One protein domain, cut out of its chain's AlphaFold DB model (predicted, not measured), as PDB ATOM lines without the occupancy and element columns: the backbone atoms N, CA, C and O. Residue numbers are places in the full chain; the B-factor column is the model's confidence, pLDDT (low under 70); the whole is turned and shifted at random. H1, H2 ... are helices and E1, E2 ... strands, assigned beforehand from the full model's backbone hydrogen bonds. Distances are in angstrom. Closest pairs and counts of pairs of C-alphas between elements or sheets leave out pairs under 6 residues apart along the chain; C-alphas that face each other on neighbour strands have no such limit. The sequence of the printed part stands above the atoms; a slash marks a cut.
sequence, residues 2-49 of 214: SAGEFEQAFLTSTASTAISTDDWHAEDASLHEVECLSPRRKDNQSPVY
ATOM      1  N   SER A   2      74.320-112.985  -8.338       89.00
ATOM      2  CA  SER A   2      73.367-112.216  -9.143       89.00
ATOM      3  C   SER A   2      72.221-111.684  -8.272       89.00
ATOM      4  O   SER A   2      72.048-112.136  -7.143       89.00
ATOM      5  N   ALA A   3      71.422-110.749  -8.795       87.31
ATOM      6  CA  ALA A   3      70.237-110.254  -8.087       87.31
ATOM      7  C   ALA A   3      69.264-111.397  -7.739       87.31
ATOM      8  O   ALA A   3      68.899-111.550  -6.581       87.31
ATOM      9  N   GLY A   4      68.956-112.284  -8.692       91.69
ATOM     10  CA  GLY A   4      68.057-113.417  -8.444       91.69
ATOM     11  C   GLY A   4      68.607-114.433  -7.436       91.69
ATOM     12  O   GLY A   4      67.857-114.963  -6.621       91.69
ATOM     13  N   GLU A   5      69.922-114.679  -7.430       93.62
ATOM     14  CA  GLU A   5      70.550-115.510  -6.389       93.62
ATOM     15  C   GLU A   5      70.438-114.856  -5.004       93.62
ATOM     16  O   GLU A   5      70.222-115.548  -4.010       93.62
ATOM     17  N   PHE A   6      70.570-113.528  -4.936       92.44
ATOM     18  CA  PHE A   6      70.405-112.778  -3.696       92.44
ATOM     19  C   PHE A   6      68.960-112.840  -3.197       92.44
ATOM     20  O   PHE A   6      68.730-113.202  -2.046       92.44
ATOM     21  N   GLU A   7      67.987-112.558  -4.061       92.50
ATOM     22  CA  GLU A   7      66.559-112.617  -3.733       92.50
ATOM     23  C   GLU A   7      66.173-114.003  -3.198       92.50
ATOM     24  O   GLU A   7      65.568-114.122  -2.132       92.50
ATOM     25  N   GLN A   8      66.615-115.069  -3.874       92.38
ATOM     26  CA  GLN A   8      66.350-116.446  -3.452       92.38
ATOM     27  C   GLN A   8      66.991-116.798  -2.107       92.38
ATOM     28  O   GLN A   8      66.388-117.523  -1.314       92.38
ATOM     29  N   ALA A   9      68.206-116.319  -1.839       94.94
ATOM     30  CA  ALA A   9      68.924-116.657  -0.617       94.94
ATOM     31  C   ALA A   9      68.481-115.817   0.591       94.94
ATOM     32  O   ALA A   9      68.436-116.349   1.704       94.94
ATOM     33  N   PHE A  10      68.162-114.534   0.389       95.25
ATOM     34  CA  PHE A  10      68.045-113.547   1.465       95.25
ATOM     35  C   PHE A  10      66.662-112.929   1.636       95.25
ATOM     36  O   PHE A  10      66.393-112.466   2.737       95.25
ATOM     37  N   LEU A  11      65.783-112.901   0.632       93.81
ATOM     38  CA  LEU A  11      64.489-112.218   0.764       93.81
ATOM     39  C   LEU A  11      63.368-113.186   1.095       93.81
ATOM     40  O   LEU A  11      63.270-114.253   0.503       93.81
ATOM     41  N   THR A  12      62.480-112.806   2.007       90.56
ATOM     42  CA  THR A  12      61.179-113.450   2.218       90.56
ATOM     43  C   THR A  12      60.087-112.456   1.869       90.56
ATOM     44  O   THR A  12      60.218-111.277   2.171       90.56
ATOM     45  N   SER A  13      59.020-112.943   1.241       90.00
ATOM     46  CA  SER A  13      57.840-112.148   0.931       90.00
ATOM     47  C   SER A  13      56.629-112.702   1.674       90.00
ATOM     48  O   SER A  13      56.495-113.920   1.830       90.00
ATOM     49  N   THR A  14      55.770-111.812   2.161       88.50
ATOM     50  CA  THR A  14      54.468-112.144   2.743       88.50
ATOM     51  C   THR A  14      53.404-111.262   2.106       88.50
ATOM     52  O   THR A  14      53.512-110.040   2.142       88.50
ATOM     53  N   ALA A  15      52.367-111.886   1.551       90.69
ATOM     54  CA  ALA A  15      51.188-111.192   1.055       90.69
ATOM     55  C   ALA A  15      50.074-111.230   2.110       90.69
ATOM     56  O   ALA A  15      49.805-112.279   2.701       90.69
ATOM     57  N   SER A  16      49.413-110.100   2.322       88.38
ATOM     58  CA  SER A  16      48.303-109.945   3.261       88.38
ATOM     59  C   SER A  16      47.189-109.104   2.656       88.38
ATOM     60  O   SER A  16      47.415-108.248   1.810       88.38
ATOM     61  N   THR A  17      45.960-109.357   3.094       92.12
ATOM     62  CA  THR A  17      44.766-108.615   2.682       92.12
ATOM     63  C   THR A  17      43.886-108.401   3.908       92.12
ATOM     64  O   THR A  17      43.883-109.242   4.811       92.12
ATOM     65  N   ALA A  18      43.155-107.290   3.959       92.12
ATOM     66  CA  ALA A  18      42.119-107.111   4.969       92.12
ATOM     67  C   ALA A  18      40.877-107.923   4.576       92.12
ATOM     68  O   ALA A  18      40.595-108.104   3.389       92.12
ATOM     69  N   ILE A  19      40.163-108.434   5.578       93.19
ATOM     70  CA  ILE A  19      38.920-109.185   5.396       93.19
ATOM     71  C   ILE A  19      37.787-108.347   5.972       93.19
ATOM     72  O   ILE A  19      37.810-108.022   7.160       93.19
ATOM     73  N   SER A  20      36.804-108.040   5.129       91.38
ATOM     74  CA  SER A  20      35.588-107.333   5.507       91.38
ATOM     75  C   SER A  20      34.814-108.153   6.534       91.38
ATOM     76  O   SER A  20      34.577-109.352   6.361       91.38
ATOM     77  N   THR A  21      34.408-107.505   7.623       91.00
ATOM     78  CA  THR A  21      33.667-108.163   8.706       91.00
ATOM     79  C   THR A  21      32.215-108.462   8.352       91.00
ATOM     80  O   THR A  21      31.588-109.281   9.023       91.00
ATOM     81  N   ASP A  22      31.680-107.805   7.321       91.06
ATOM     82  CA  ASP A  22      30.258-107.861   6.983       91.06
ATOM     83  C   ASP A  22      29.933-109.040   6.059       91.06
ATOM     84  O   ASP A  22      28.896-109.690   6.209       91.06
ATOM     85  N   ASP A  23      30.831-109.348   5.124       92.50
ATOM     86  CA  ASP A  23      30.631-110.355   4.078       92.50
ATOM     87  C   ASP A  23      31.776-111.380   3.970       92.50
ATOM     88  O   ASP A  23      31.682-112.318   3.178       92.50
ATOM     89  N   TRP A  24      32.816-111.264   4.808       89.56
ATOM     90  CA  TRP A  24      33.988-112.155   4.832       89.56
ATOM     91  C   TRP A  24      34.734-112.233   3.496       89.56
ATOM     92  O   TRP A  24      35.415-113.221   3.201       89.56
ATOM     93  N   HIS A  25      34.626-111.183   2.685       92.25
ATOM     94  CA  HIS A  25      35.394-111.024   1.461       92.25
ATOM     95  C   HIS A  25      36.642-110.173   1.701       92.25
ATOM     96  O   HIS A  25      36.765-109.476   2.707       92.25
ATOM     97  N   ALA A  26      37.614-110.267   0.792       92.25
ATOM     98  CA  ALA A  26      38.767-109.377   0.829       92.25
ATOM     99  C   ALA A  26      38.301-107.940   0.571       92.25
ATOM    100  O   ALA A  26      37.542-107.704  -0.368       92.25
ATOM    101  N   GLU A  27      38.755-106.994   1.389       92.62
ATOM    102  CA  GLU A  27      38.440-105.585   1.167       92.62
ATOM    103  C   GLU A  27      39.136-105.079  -0.098       92.62
ATOM    104  O   GLU A  27      40.308-105.392  -0.356       92.62
ATOM    105  N   ASP A  28      38.425-104.253  -0.862       89.56
ATOM    106  CA  ASP A  28      38.970-103.604  -2.048       89.56
ATOM    107  C   ASP A  28      40.252-102.832  -1.711       89.56
ATOM    108  O   ASP A  28      40.335-102.106  -0.720       89.56
ATOM    109  N   ALA A  29      41.266-102.994  -2.564       87.81
ATOM    110  CA  ALA A  29      42.578-102.355  -2.433       87.81
ATOM    111  C   ALA A  29      43.332-102.645  -1.115       87.81
ATOM    112  O   ALA A  29      44.246-101.904  -0.759       87.81
ATOM    113  N   SER A  30      42.995-103.732  -0.410       90.56
ATOM    114  CA  SER A  30      43.681-104.120   0.833       90.56
ATOM    115  C   SER A  30      44.805-105.145   0.649       90.56
ATOM    116  O   SER A  30      45.600-105.345   1.572       90.56
ATOM    117  N   LEU A  31      44.890-105.787  -0.524       92.06
ATOM    118  CA  LEU A  31      45.967-106.720  -0.845       92.06
ATOM    119  C   LEU A  31      47.294-105.963  -0.950       92.06
ATOM    120  O   LEU A  31      47.453-105.078  -1.789       92.06
ATOM    121  N   HIS A  32      48.253-106.348  -0.120       87.50
ATOM    122  CA  HIS A  32      49.600-105.803  -0.108       87.50
ATOM    123  C   HIS A  32      50.625-106.915   0.092       87.50
ATOM    124  O   HIS A  32      50.351-107.941   0.713       87.50
ATOM    125  N   GLU A  33      51.817-106.694  -0.448       89.69
ATOM    126  CA  GLU A  33      52.953-107.597  -0.338       89.69
ATOM    127  C   GLU A  33      54.098-106.871   0.360       89.69
ATOM    128  O   GLU A  33      54.383-105.708   0.066       89.69
ATOM    129  N   VAL A  34      54.730-107.558   1.308       88.00
ATOM    130  CA  VAL A  34      55.881-107.058   2.052       88.00
ATOM    131  C   VAL A  34      57.051-107.998   1.830       88.00
ATOM    132  O   VAL A  34      57.004-109.165   2.222       88.00
ATOM    133  N   GLU A  35      58.125-107.455   1.266       89.50
ATOM    134  CA  GLU A  35      59.413-108.129   1.159       89.50
ATOM    135  C   GLU A  35      60.346-107.680   2.286       89.50
ATOM    136  O   GLU A  35      60.476-106.493   2.594       89.50
ATOM    137  N   CYS A  36      61.021-108.638   2.914       91.12
ATOM    138  CA  CYS A  36      61.967-108.376   3.985       91.12
ATOM    139  C   CYS A  36      63.201-109.277   3.890       91.12
ATOM    140  O   CYS A  36      63.173-110.369   3.316       91.12
ATOM    141  N   LEU A  37      64.303-108.824   4.491       92.50
ATOM    142  CA  LEU A  37      65.479-109.666   4.678       92.50
ATOM    143  C   LEU A  37      65.145-110.784   5.669       92.50
ATOM    144  O   LEU A  37      64.719-110.541   6.799       92.50
ATOM    145  N   SER A  38      65.368-112.016   5.240       93.38
ATOM    146  CA  SER A  38      65.230-113.209   6.057       93.38
ATOM    147  C   SER A  38      66.304-113.210   7.150       93.38
ATOM    148  O   SER A  38      67.475-112.981   6.844       93.38
ATOM    149  N   PRO A  39      65.973-113.536   8.413       93.19
ATOM    150  CA  PRO A  39      66.960-113.589   9.499       93.19
ATOM    151  C   PRO A  39      67.998-114.704   9.298       93.19
ATOM    152  O   PRO A  39      69.057-114.718   9.931       93.19
ATOM    153  N   ARG A  40      67.686-115.668   8.427       94.94
ATOM    154  CA  ARG A  40      68.559-116.768   8.024       94.94
ATOM    155  C   ARG A  40      68.490-116.956   6.522       94.94
ATOM    156  O   ARG A  40      67.421-116.815   5.927       94.94
ATOM    157  N   ARG A  41      69.610-117.330   5.916       95.12
ATOM    158  CA  ARG A  41      69.643-117.679   4.499       95.12
ATOM    159  C   ARG A  41      68.765-118.897   4.234       95.12
ATOM    160  O   ARG A  41      68.804-119.867   4.990       95.12
ATOM    161  N   LYS A  42      68.001-118.873   3.145       92.81
ATOM    162  CA  LYS A  42      67.078-119.968   2.806       92.81
ATOM    163  C   LYS A  42      67.792-121.247   2.374       92.81
ATOM    164  O   LYS A  42      67.296-122.336   2.642       92.81
ATOM    165  N   ASP A  43      68.953-121.112   1.740       92.00
ATOM    166  CA  ASP A  43      69.709-122.221   1.157       92.00
ATOM    167  C   ASP A  43      70.452-123.076   2.195       92.00
ATOM    168  O   ASP A  43      70.519-124.294   2.053       92.00
ATOM    169  N   ASN A  44      71.000-122.457   3.243       93.94
ATOM    170  CA  ASN A  44      71.863-123.138   4.214       93.94
ATOM    171  C   ASN A  44      71.550-122.829   5.689       93.94
ATOM    172  O   ASN A  44      72.242-123.333   6.571       93.94
ATOM    173  N   GLN A  45      70.525-122.015   5.968       95.25
ATOM    174  CA  GLN A  45      70.068-121.648   7.317       95.25
ATOM    175  C   GLN A  45      71.070-120.846   8.170       95.25
ATOM    176  O   GLN A  45      70.828-120.623   9.367       95.25
ATOM    177  N   SER A  46      72.173-120.360   7.590       96.12
ATOM    178  CA  SER A  46      73.112-119.506   8.317       96.12
ATOM    179  C   SER A  46      72.461-118.159   8.660       96.12
ATOM    180  O   SER A  46      71.646-117.668   7.873       96.12
ATOM    181  N   PRO A  47      72.809-117.528   9.797       95.12
ATOM    182  CA  PRO A  47      72.315-116.194  10.124       95.12
ATOM    183  C   PRO A  47      72.658-115.177   9.031       95.12
ATOM    184  O   PRO A  47      73.704-115.278   8.383       95.12
ATOM    185  N   VAL A  48      71.769-114.207   8.830       94.19
ATOM    186  CA  VAL A  48      72.013-113.046   7.969       94.19
ATOM    187  C   VAL A  48      72.460-111.890   8.850       94.19
ATOM    188  O   VAL A  48      71.776-111.527   9.802       94.19
ATOM    189  N   TYR A  49      73.613-111.318   8.517       92.50
ATOM    190  CA  TYR A  49      74.170-110.167   9.213       92.50
ATOM    191  C   TYR A  49      74.056-108.924   8.338       92.50
ATOM    192  O   TYR A  49      74.313-108.974   7.135       92.50
TER     193      TYR A  49
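This is residues 2 to 49 of the 214 residues of an uncharacterized protein of Myxococcales bacterium (UniProt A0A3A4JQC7). A long, thin hairpin of two antiparallel strands, E1 and E2, has a short helix, H1, at one end, where H1 makes a corner with E1. The loop of residues 17 to 31 extends the hairpin at its other end, and the tail of residues 38 to 49 lies at the helix end. The printed part has 48 residues, with one named helix and two named strands in the order H1, E1, E2; the class is mixed, helices and strands, with under half of the residues in named elements. The whole is extended, a rod with a radius of gyration of the C-alphas of 15.6 A and spans of 44 by 19 by 15 A.

Find C-alpha 3 at (70.237, -110.254, -8.087); from there H1, residues 3 to 10, runs 10.3 A to C-alpha 10. Next comes E1, residues 11 to 16, 16.5 A long, beginning at (64.489, -112.218, 0.764). Look then at E2, residues 32 to 37, which runs 17.0 A and ends at (65.479, -109.666, 4.678).

E1 and E2 are antiparallel neighbours and form a hairpin, with 157 degrees between their directions. Their C-alphas 13 and 35 face each other at 4.3 A. Look for N 12 and O 36, 2.9 A apart, and N 32 and O 16, 2.8 A apart, both within hydrogen-bond range. The closest C-alphas of H1 and E2 are those of Phe 10 and Leu 37, 5.7 A apart. In H1 every O i to N i+4 pair is within hydrogen-bond range.

The two C-alphas farthest apart are those of Ser 2 and Asp 22, at 46.2 A. The printed part has no cut. The link from H1 to E1 is tight, and that from E1 to E2 is long, with 15 residues. The mean pLDDT of the printed part is 91.8, and no printed residue is under 70.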